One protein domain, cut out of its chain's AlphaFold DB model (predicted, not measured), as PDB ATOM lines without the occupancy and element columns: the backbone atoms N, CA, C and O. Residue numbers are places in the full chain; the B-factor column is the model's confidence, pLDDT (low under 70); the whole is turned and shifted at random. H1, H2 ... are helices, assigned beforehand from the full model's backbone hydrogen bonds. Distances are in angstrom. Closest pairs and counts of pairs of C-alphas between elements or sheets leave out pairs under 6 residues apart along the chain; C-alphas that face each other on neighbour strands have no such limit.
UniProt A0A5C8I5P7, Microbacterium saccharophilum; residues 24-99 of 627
ATOM      1  N   THR A  24     115.533 283.674 189.486       92.88
ATOM      2  CA  THR A  24     116.618 284.183 190.344       92.88
ATOM      3  C   THR A  24     117.787 283.211 190.512       92.88
ATOM      4  O   THR A  24     118.855 283.639 190.937       92.88
ATOM      5  N   ALA A  25     117.652 281.946 190.092       90.19
ATOM      6  CA  ALA A  25     118.773 281.004 190.017       90.19
ATOM      7  C   ALA A  25     119.766 281.339 188.891       90.19
ATOM      8  O   ALA A  25     120.849 280.764 188.816       90.19
ATOM      9  N   THR A  26     119.409 282.273 188.006       89.00
ATOM     10  CA  THR A  26     120.303 282.806 186.977       89.00
ATOM     11  C   THR A  26     120.764 284.206 187.350       89.00
ATOM     12  O   THR A  26     119.994 285.009 187.876       89.00
ATOM     13  N   TRP A  27     121.997 284.548 186.979       86.31
ATOM     14  CA  TRP A  27     122.553 285.876 187.245       86.31
ATOM     15  C   TRP A  27     121.696 287.010 186.654       86.31
ATOM     16  O   TRP A  27     121.445 288.027 187.293       86.31
ATOM     17  N   VAL A  28     121.152 286.802 185.451       88.88
ATOM     18  CA  VAL A  28     120.266 287.768 184.783       88.88
ATOM     19  C   VAL A  28     118.949 287.942 185.530       88.88
ATOM     20  O   VAL A  28     118.459 289.065 185.659       88.88
ATOM     21  N   GLY A  29     118.340 286.846 185.985       91.50
ATOM     22  CA  GLY A  29     117.095 286.919 186.739       91.50
ATOM     23  C   GLY A  29     117.292 287.560 188.107       91.50
ATOM     24  O   GLY A  29     116.456 288.369 188.500       91.50
ATOM     25  N   LEU A  30     118.429 287.303 188.761       92.75
ATOM     26  CA  LEU A  30     118.813 287.982 189.996       92.75
ATOM     27  C   LEU A  30     118.881 289.501 189.787       92.75
ATOM     28  O   LEU A  30     118.167 290.236 190.462       92.75
ATOM     29  N   VAL A  31     119.636 289.987 188.792       93.38
ATOM     30  CA  VAL A  31     119.730 291.435 188.505       93.38
ATOM     31  C   VAL A  31     118.352 292.042 188.214       93.38
ATOM     32  O   VAL A  31     118.040 293.113 188.728       93.38
ATOM     33  N   LYS A  32     117.486 291.365 187.444       94.62
ATOM     34  CA  LYS A  32     116.110 291.838 187.180       94.62
ATOM     35  C   LYS A  32     115.262 291.953 188.446       94.62
ATOM     36  O   LYS A  32     114.500 292.912 188.590       94.62
ATOM     37  N   SER A  33     115.381 290.983 189.344       95.81
ATOM     38  CA  SER A  33     114.686 291.024 190.626       95.81
ATOM     39  C   SER A  33     115.216 292.161 191.503       95.81
ATOM     40  O   SER A  33     114.432 292.938 192.043       95.81
ATOM     41  N   GLY A  34     116.534 292.375 191.517       96.00
ATOM     42  CA  GLY A  34     117.158 293.494 192.223       96.00
ATOM     43  C   GLY A  34     116.732 294.870 191.700       96.00
ATOM     44  O   GLY A  34     116.493 295.768 192.500       96.00
ATOM     45  N   ILE A  35     116.535 295.036 190.383       96.38
ATOM     46  CA  ILE A  35     115.928 296.255 189.805       96.38
ATOM     47  C   ILE A  35     114.535 296.492 190.404       96.38
ATOM     48  O   ILE A  35     114.230 297.593 190.863       96.38
ATOM     49  N   SER A  36     113.706 295.444 190.432       95.06
ATOM     50  CA  SER A  36     112.340 295.515 190.964       95.06
ATOM     51  C   SER A  36     112.342 295.828 192.463       95.06
ATOM     52  O   SER A  36     111.546 296.640 192.930       95.06
ATOM     53  N   ARG A  37     113.266 295.226 193.222       95.12
ATOM     54  CA  ARG A  37     113.429 295.462 194.659       95.12
ATOM     55  C   ARG A  37     113.891 296.887 194.941       95.12
ATOM     56  O   ARG A  37     113.283 297.548 195.773       95.12
ATOM     57  N   ALA A  38     114.897 297.383 194.221       95.38
ATOM     58  CA  ALA A  38     115.397 298.748 194.365       95.38
ATOM     59  C   ALA A  38     114.278 299.779 194.156       95.38
ATOM     60  O   ALA A  38     114.154 300.710 194.949       95.38
ATOM     61  N   ARG A  39     113.398 299.560 193.168       94.38
ATOM     62  CA  ARG A  39     112.223 300.412 192.927       94.38
ATOM     63  C   ARG A  39     111.205 300.387 194.074       94.38
ATOM     64  O   ARG A  39     110.527 301.384 194.300       94.38
ATOM     65  N   GLN A  40     111.082 299.266 194.782       92.75
ATOM     66  CA  GLN A  40     110.160 299.125 195.914       92.75
ATOM     67  C   GLN A  40     110.678 299.790 197.191       92.75
ATOM     68  O   GLN A  40     109.872 300.295 197.969       92.75
ATOM     69  N   VAL A  41     111.993 299.750 197.431       92.88
ATOM     70  CA  VAL A  41     112.580 300.117 198.734       92.88
ATOM     71  C   VAL A  41     113.335 301.447 198.730       92.88
ATOM     72  O   VAL A  41     113.559 302.005 199.801       92.88
ATOM     73  N   SER A  42     113.719 301.971 197.562       91.94
ATOM     74  CA  SER A  42     114.458 303.232 197.441       91.94
ATOM     75  C   SER A  42     113.579 304.353 196.894       91.94
ATOM     76  O   SER A  42     113.109 304.290 195.759       91.94
ATOM     77  N   GLU A  43     113.415 305.430 197.666       87.75
ATOM     78  CA  GLU A  43     112.730 306.649 197.205       87.75
ATOM     79  C   GLU A  43     113.517 307.394 196.112       87.75
ATOM     80  O   GLU A  43     112.938 308.156 195.340       87.75
ATOM     81  N   ALA A  44     114.833 307.166 196.034       86.62
ATOM     82  CA  ALA A  44     115.717 307.790 195.051       86.62
ATOM     83  C   ALA A  44     115.662 307.115 193.669       86.62
ATOM     84  O   ALA A  44     116.177 307.665 192.696       86.62
ATOM     85  N   VAL A  45     115.058 305.926 193.577       92.69
ATOM     86  CA  VAL A  45     114.936 305.155 192.338       92.69
ATOM     87  C   VAL A  45     113.559 305.377 191.726       92.69
ATOM     88  O   VAL A  45     112.543 305.018 192.319       92.69
ATOM     89  N   ASP A  46     113.520 305.917 190.510       92.12
ATOM     90  CA  ASP A  46     112.298 306.188 189.754       92.12
ATOM     91  C   ASP A  46     112.159 305.315 188.486       92.12
ATOM     92  O   ASP A  46     112.983 304.445 188.188       92.12
ATOM     93  N   ASP A  47     111.086 305.544 187.724       92.56
ATOM     94  CA  ASP A  47     110.801 304.803 186.486       92.56
ATOM     95  C   ASP A  47     111.823 305.098 185.371       92.56
ATOM     96  O   ASP A  47     111.899 304.372 184.376       92.56
ATOM     97  N   GLU A  48     112.578 306.197 185.460       94.19
ATOM     98  CA  GLU A  48     113.658 306.497 184.521       94.19
ATOM     99  C   GLU A  48     114.896 305.659 184.827       94.19
ATOM    100  O   GLU A  48     115.432 305.031 183.910       94.19
ATOM    101  N   TRP A  49     115.283 305.558 186.101       96.38
ATOM    102  CA  TRP A  49     116.349 304.664 186.543       96.38
ATOM    103  C   TRP A  49     116.051 303.207 186.175       96.38
ATOM    104  O   TRP A  49     116.901 302.537 185.589       96.38
ATOM    105  N   GLU A  50     114.832 302.725 186.435       95.38
ATOM    106  CA  GLU A  50     114.451 301.345 186.105       95.38
ATOM    107  C   GLU A  50     114.592 301.072 184.600       95.38
ATOM    108  O   GLU A  50     115.235 300.096 184.198       95.38
ATOM    109  N   ARG A  51     114.060 301.965 183.753       95.50
ATOM    110  CA  ARG A  51     114.186 301.852 182.289       95.50
ATOM    111  C   ARG A  51     115.640 301.887 181.833       95.50
ATOM    112  O   ARG A  51     115.999 301.148 180.915       95.50
ATOM    113  N   LEU A  52     116.470 302.722 182.456       96.12
ATOM    114  CA  LEU A  52     117.895 302.818 182.155       96.12
ATOM    115  C   LEU A  52     118.614 301.498 182.460       96.12
ATOM    116  O   LEU A  52     119.272 300.949 181.574       96.12
ATOM    117  N   VAL A  53     118.462 300.960 183.674       96.00
ATOM    118  CA  VAL A  53     119.157 299.732 184.094       96.00
ATOM    119  C   VAL A  53     118.650 298.514 183.320       96.00
ATOM    120  O   VAL A  53     119.454 297.705 182.853       96.00
ATOM    121  N   GLN A  54     117.338 298.400 183.088       95.50
ATOM    122  CA  GLN A  54     116.780 297.344 182.236       95.50
ATOM    123  C   GLN A  54     117.277 297.456 180.791       95.50
ATOM    124  O   GLN A  54     117.609 296.444 180.171       95.50
ATOM    125  N   GLY A  55     117.358 298.677 180.255       95.31
ATOM    126  CA  GLY A  55     117.898 298.946 178.925       95.31
ATOM    127  C   GLY A  55     119.365 298.536 178.806       95.31
ATOM    128  O   GLY A  55     119.738 297.884 177.826       95.31
ATOM    129  N   LEU A  56     120.167 298.850 179.826       94.50
ATOM    130  CA  LEU A  56     121.576 298.480 179.921       94.50
ATOM    131  C   LEU A  56     121.749 296.958 179.976       94.50
ATOM    132  O   LEU A  56     122.479 296.395 179.162       94.50
ATOM    133  N   LEU A  57     121.006 296.282 180.857       92.69
ATOM    134  CA  LEU A  57     121.000 294.824 180.965       92.69
ATOM    135  C   LEU A  57     120.603 294.168 179.635       92.69
ATOM    136  O   LEU A  57     121.284 293.267 179.147       92.69
ATOM    137  N   ALA A  58     119.527 294.644 179.006       92.62
ATOM    138  CA  ALA A  58     119.053 294.115 177.732       92.62
ATOM    139  C   ALA A  58     120.061 294.348 176.595       92.62
ATOM    140  O   ALA A  58     120.219 293.488 175.726       92.62
ATOM    141  N   TYR A  59     120.747 295.492 176.585       92.19
ATOM    142  CA  TYR A  59     121.823 295.760 175.636       92.19
ATOM    143  C   TYR A  59     123.021 294.834 175.870       92.19
ATOM    144  O   TYR A  59     123.511 294.241 174.908       92.19
ATOM    145  N   GLY A  60     123.454 294.653 177.121       88.31
ATOM    146  CA  GLY A  60     124.530 293.729 177.489       88.31
ATOM    147  C   GLY A  60     124.251 292.303 177.011       88.31
ATOM    148  O   GLY A  60     125.094 291.701 176.353       88.31
ATOM    149  N   LEU A  61     123.027 291.808 177.214       86.19
ATOM    150  CA  LEU A  61     122.606 290.480 176.750       86.19
ATOM    151  C   LEU A  61     122.598 290.342 175.224       86.19
ATOM    152  O   LEU A  61     123.063 289.334 174.703       86.19
ATOM    153  N   ARG A  62     122.094 291.346 174.491       87.12
ATOM    154  CA  ARG A  62     122.072 291.310 173.016       87.12
ATOM    155  C   ARG A  62     123.463 291.431 172.398       87.12
ATOM    156  O   ARG A  62     123.702 290.861 171.341       87.12
ATOM    157  N   SER A  63     124.340 292.214 173.020       84.25
ATOM    158  CA  SER A  63     125.702 292.470 172.534       84.25
ATOM    159  C   SER A  63     126.729 291.447 173.025       84.25
ATOM    160  O   SER A  63     127.845 291.431 172.517       84.25
ATOM    161  N   GLY A  64     126.379 290.614 174.013       78.56
ATOM    162  CA  GLY A  64     127.323 289.727 174.698       78.56
ATOM    163  C   GLY A  64     128.329 290.463 175.596       78.56
ATOM    164  O   GLY A  64     129.344 289.884 175.971       78.56
ATOM    165  N   SER A  65     128.087 291.737 175.934       84.50
ATOM    166  CA  SER A  65     128.997 292.552 176.748       84.50
ATOM    167  C   SER A  65     128.768 292.322 178.243       84.50
ATOM    168  O   SER A  65     127.842 292.881 178.834       84.50
ATOM    169  N   VAL A  66     129.646 291.541 178.871       82.12
ATOM    170  CA  VAL A  66     129.574 291.250 180.315       82.12
ATOM    171  C   VAL A  66     129.853 292.480 181.149       82.12
ATOM    172  O   VAL A  66     129.134 292.723 182.106       82.12
ATOM    173  N   GLU A  67     130.835 293.290 180.756       86.81
ATOM    174  CA  GLU A  67     131.132 294.568 181.404       86.81
ATOM    175  C   GLU A  67     129.861 295.424 181.529       86.81
ATOM    176  O   GLU A  67     129.592 296.019 182.570       86.81
ATOM    177  N   THR A  68     129.015 295.420 180.495       89.81
ATOM    178  CA  THR A  68     127.738 296.136 180.525       89.81
ATOM    179  C   THR A  68     126.737 295.519 181.506       89.81
ATOM    180  O   THR A  68     126.019 296.248 182.192       89.81
ATOM    181  N   ILE A  69     126.691 294.189 181.609       88.88
ATOM    182  CA  ILE A  69     125.832 293.504 182.583       88.88
ATOM    183  C   ILE A  69     126.330 293.762 184.016       88.88
ATOM    184  O   ILE A  69     125.517 294.048 184.892       88.88
ATOM    185  N   ILE A  70     127.649 293.762 184.246       90.88
ATOM    186  CA  ILE A  70     128.267 294.105 185.537       90.88
ATOM    187  C   ILE A  70     127.947 295.545 185.923       90.88
ATOM    188  O   ILE A  70     127.626 295.801 187.079       90.88
ATOM    189  N   LYS A  71     127.956 296.487 184.973       92.69
ATOM    190  CA  LYS A  71     127.526 297.870 185.233       92.69
ATOM    191  C   LYS A  71     126.067 297.935 185.684       92.69
ATOM    192  O   LYS A  71     125.773 298.619 186.659       92.69
ATOM    193  N   ALA A  72     125.168 297.193 185.034       93.56
ATOM    194  CA  ALA A  72     123.768 297.112 185.461       93.56
ATOM    195  C   ALA A  72     123.639 296.518 186.876       93.56
ATOM    196  O   ALA A  72     122.931 297.074 187.714       93.56
ATOM    197  N   ALA A  73     124.371 295.440 187.171       93.31
ATOM    198  CA  ALA A  73     124.417 294.838 188.502       93.31
ATOM    199  C   ALA A  73     125.009 295.789 189.561       93.31
ATOM    200  O   ALA A  73     124.510 295.854 190.682       93.31
ATOM    201  N   GLY A  74     126.024 296.574 189.193       95.06
ATOM    202  CA  GLY A  74     126.616 297.630 190.012       95.06
ATOM    203  C   GLY A  74     125.604 298.705 190.386       95.06
ATOM    204  O   GLY A  74     125.475 299.023 191.562       95.06
ATOM    205  N   MET A  75     124.823 299.191 189.416       96.19
ATOM    206  CA  MET A  75     123.758 300.168 189.676       96.19
ATOM    207  C   MET A  75     122.710 299.627 190.655       96.19
ATOM    208  O   MET A  75     122.316 300.345 191.568       96.19
ATOM    209  N   VAL A  76     122.290 298.367 190.497       96.00
ATOM    210  CA  VAL A  76     121.358 297.700 191.425       96.00
ATOM    211  C   VAL A  76     121.961 297.575 192.825       96.00
ATOM    212  O   VAL A  76     121.308 297.923 193.807       96.00
ATOM    213  N   SER A  77     123.212 297.119 192.916       95.00
ATOM    214  CA  SER A  77     123.936 296.969 194.182       95.00
ATOM    215  C   SER A  77     124.050 298.304 194.920       95.00
ATOM    216  O   SER A  77     123.703 298.375 196.096       95.00
ATOM    217  N   THR A  78     124.444 299.377 194.226       95.25
ATOM    218  CA  THR A  78     124.493 300.735 194.787       95.25
ATOM    219  C   THR A  78     123.115 301.195 195.248       95.25
ATOM    220  O   THR A  78     122.975 301.590 196.396       95.25
ATOM    221  N   ALA A  79     122.082 301.064 194.411       95.88
ATOM    222  CA  ALA A  79     120.737 301.518 194.758       95.88
ATOM    223  C   ALA A  79     120.170 300.832 196.014       95.88
ATOM    224  O   ALA A  79     119.469 301.471 196.796       95.88
ATOM    225  N   LEU A  80     120.471 299.546 196.218       95.44
ATOM    226  CA  LEU A  80     120.069 298.812 197.420       95.44
ATOM    227  C   LEU A  80     120.939 299.171 198.634       95.44
ATOM    228  O   LEU A  80     120.404 299.383 199.719       95.44
ATOM    229  N   LYS A  81     122.261 299.287 198.467       94.44
ATOM    230  CA  LYS A  81     123.179 299.658 199.558       94.44
ATOM    231  C   LYS A  81     122.991 301.098 200.038       94.44
ATOM    232  O   LYS A  81     123.167 301.352 201.225       94.44
ATOM    233  N   ASP A  82     122.569 302.006 199.159       95.31
ATOM    234  CA  ASP A  82     122.213 303.386 199.514       95.31
ATOM    235  C   ASP A  82     120.977 303.443 200.430       95.31
ATOM    236  O   ASP A  82     120.860 304.351 201.251       95.31
ATOM    237  N   VAL A  83     120.071 302.459 200.327       93.81
ATOM    238  CA  VAL A  83     118.976 302.265 201.297       93.81
ATOM    239  C   VAL A  83     119.515 301.664 202.596       93.81
ATOM    240  O   VAL A  83     119.121 302.075 203.688       93.81
ATOM    241  N   GLY A  84     120.436 300.709 202.483       93.25
ATOM    242  CA  GLY A  84     121.234 300.177 203.583       93.25
ATOM    243  C   GLY A  84     121.714 298.751 203.315       93.25
ATOM    244  O   GLY A  84     121.104 298.013 202.542       93.25
ATOM    245  N   ASP A  85     122.770 298.320 204.011       91.88
ATOM    246  CA  ASP A  85     123.333 296.967 203.849       91.88
ATOM    247  C   ASP A  85     122.298 295.858 204.097       91.88
ATOM    248  O   ASP A  85     122.322 294.825 203.434       91.88
ATOM    249  N   ILE A  86     121.340 296.087 205.002       93.50
ATOM    250  CA  ILE A  86     120.238 295.150 205.263       93.50
ATOM    251  C   ILE A  86     119.383 294.949 204.005       93.50
ATOM    252  O   ILE A  86     119.080 293.813 203.670       93.50
ATOM    253  N   ALA A  87     119.062 296.008 203.256       94.56
ATOM    254  CA  ALA A  87     118.240 295.893 202.051       94.56
ATOM    255  C   ALA A  87     118.937 295.076 200.948       94.56
ATOM    256  O   ALA A  87     118.292 294.303 200.238       94.56
ATOM    257  N   PHE A  88     120.260 295.217 200.819       95.12
ATOM    258  CA  PHE A  88     121.062 294.390 199.916       95.12
ATOM    259  C   PHE A  88     121.107 292.922 200.372       95.12
ATOM    260  O   PHE A  88     120.956 292.014 199.553       95.12
ATOM    261  N   ASN A  89     121.275 292.682 201.674       95.31
ATOM    262  CA  ASN A  89     121.331 291.335 202.241       95.31
ATOM    263  C   ASN A  89     119.982 290.610 202.137       95.31
ATOM    264  O   ASN A  89     119.948 289.447 201.741       95.31
ATOM    265  N   ASP A  90     118.880 291.302 202.436       95.75
ATOM    266  CA  ASP A  90     117.517 290.777 202.328       95.75
ATOM    267  C   ASP A  90     117.195 290.401 200.882       95.75
ATOM    268  O   ASP A  90     116.616 289.351 200.632       95.75
ATOM    269  N   TRP A  91     117.636 291.204 199.908       96.19
ATOM    270  CA  TRP A  91     117.493 290.867 198.492       96.19
ATOM    271  C   TRP A  91     118.182 289.542 198.132       96.19
ATOM    272  O   TRP A  91     117.556 288.677 197.519       96.19
ATOM    273  N   LEU A  92     119.440 289.348 198.543       95.94
ATOM    274  CA  LEU A  92     120.162 288.095 198.294       95.94
ATOM    275  C   LEU A  92     119.528 286.907 199.029       95.94
ATOM    276  O   LEU A  92     119.412 285.820 198.458       95.94
ATOM    277  N   SER A  93     119.114 287.115 200.280       96.50
ATOM    278  CA  SER A  93     118.463 286.098 201.104       96.50
ATOM    279  C   SER A  93     117.120 285.667 200.517       96.50
ATOM    280  O   SER A  93     116.870 284.471 200.408       96.50
ATOM    281  N   ASP A  94     116.272 286.607 200.100       95.25
ATOM    282  CA  ASP A  94     114.951 286.324 199.535       95.25
ATOM    283  C   ASP A  94     115.056 285.615 198.177       95.25
ATOM    284  O   ASP A  94     114.359 284.632 197.925       95.25
ATOM    285  N   ASP A  95     115.929 286.109 197.294       94.56
ATOM    286  CA  ASP A  95     115.952 285.673 195.898       94.56
ATOM    287  C   ASP A  95     116.784 284.413 195.676       94.56
ATOM    288  O   ASP A  95     116.382 283.535 194.908       94.56
ATOM    289  N   VAL A  96     117.966 284.362 196.292       93.25
ATOM    290  CA  VAL A  96     118.954 283.300 196.078       93.25
ATOM    291  C   VAL A  96     118.990 282.355 197.273       93.25
ATOM    292  O   VAL A  96     118.954 281.139 197.090       93.25
ATOM    293  N   GLY A  97     118.988 282.895 198.493       94.31
ATOM    294  CA  GLY A  97     118.879 282.095 199.715       94.31
ATOM    295  C   GLY A  97     117.535 281.373 199.856       94.31
ATOM    296  O   GLY A  97     117.472 280.298 200.449       94.31
ATOM    297  N   GLY A  98     116.474 281.923 199.258       94.38
ATOM    298  CA  GLY A  98     115.126 281.359 199.255       94.38
ATOM    299  C   GLY A  98     114.887 280.262 198.214       94.38
ATOM    300  O   GLY A  98     113.816 279.644 198.224       94.38
ATOM    301  N   LEU A  99     115.848 279.991 197.321       96.56
ATOM    302  CA  LEU A  99     115.707 278.958 196.293       96.56
ATOM    303  C   LEU A  99     115.493 277.577 196.922       96.56
ATOM    304  O   LEU A  99     116.196 277.174 197.845       96.56
TER     305      LEU A  99
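Overview. This is residues 24 to 99 of the 627 residues of a protein of Microbacterium saccharophilum (UniProt A0A5C8I5P7). Going along from the first printed residue, you meet three helices, H1, H2 and H3, in an up-and-down bundle whose centres make a triangle: H1 and H2 are side by side, and H3 covers them both. A fourth helix, H4, turns back from the last part of H3 and packs at a slant on H1, away from H2. The printed part has 76 residues with four named helices, in the order H1 H2 H3 H4, and no named strand; its class is all helix. It is compact, with a radius of gyration of the C-alphas of 11.7 A, and spans 33 by 28 by 16 A.

Arrangement. Begin at H1, residues 27 to 41, one of two hubs. H2, residues 47 to 63, runs opposite ways to it at a shallow tilt of 6 degrees, and the two form a helical hairpin. H2 touches H1 with residues 47 to 54 alone; their closest C-alphas are those of Ile 35 and Glu 50, 6.5 A apart. Next look at H3, residues 66 to 83, the other hub, which forms a second helical hairpin with H2 at a shallow tilt of 25 degrees. H2 and H3 touch, with their closest C-alphas, those of Gly 60 and Thr 68, 5.0 A apart. H3 touches H1 and runs the same way at a shallow tilt of 29 degrees; the C-alphas of Ala 38 and Leu 80 are their closest, at 5.6 A. H1, H2 and H3 are the up-and-down bundle, each running against the one before it. H4, residues 85 to 97, touches H1 at a steep tilt of 44 degrees, opposite ways, closest at the C-alphas of Gly 34 and Trp 91, 6.8 A apart. Residues 77 to 81 of H3 touch residues 87 to 88 of H4, closest at the C-alphas of Leu 80 and Phe 88, 5.2 A apart; H3 and H4 stand at a steep tilt of 55 degrees. H2 and H4 are apart. In H1, H2 and H4 every O i to N i+4 pair is within hydrogen-bond range; in H3, 13 of 14 are.

Along the chain. Find C-alpha 27 at (122.553, 285.876, 187.245); from there H1 runs 20.8 A to C-alpha 41. H2 runs 23.8 A from C-alpha 47 to C-alpha 63, at (125.702, 292.470, 172.534). H3, the longest helix with 18 residues, covers 26.0 A from C-alpha 66 to C-alpha 83. H4 covers 16.1 A from C-alpha 85 to C-alpha 97, at (118.879, 282.095, 199.715).

Size, cuts and confidence. The two C-alphas farthest apart are those of Ser 63 and Ile 86, at 33.3 A, while those of Thr 24 and Leu 99, the first and last printed, are 8.0 A apart. The three links between the helices are tight, and the printed part has no cut. The mean pLDDT of the printed part is 92.8, and no printed residue is under 70.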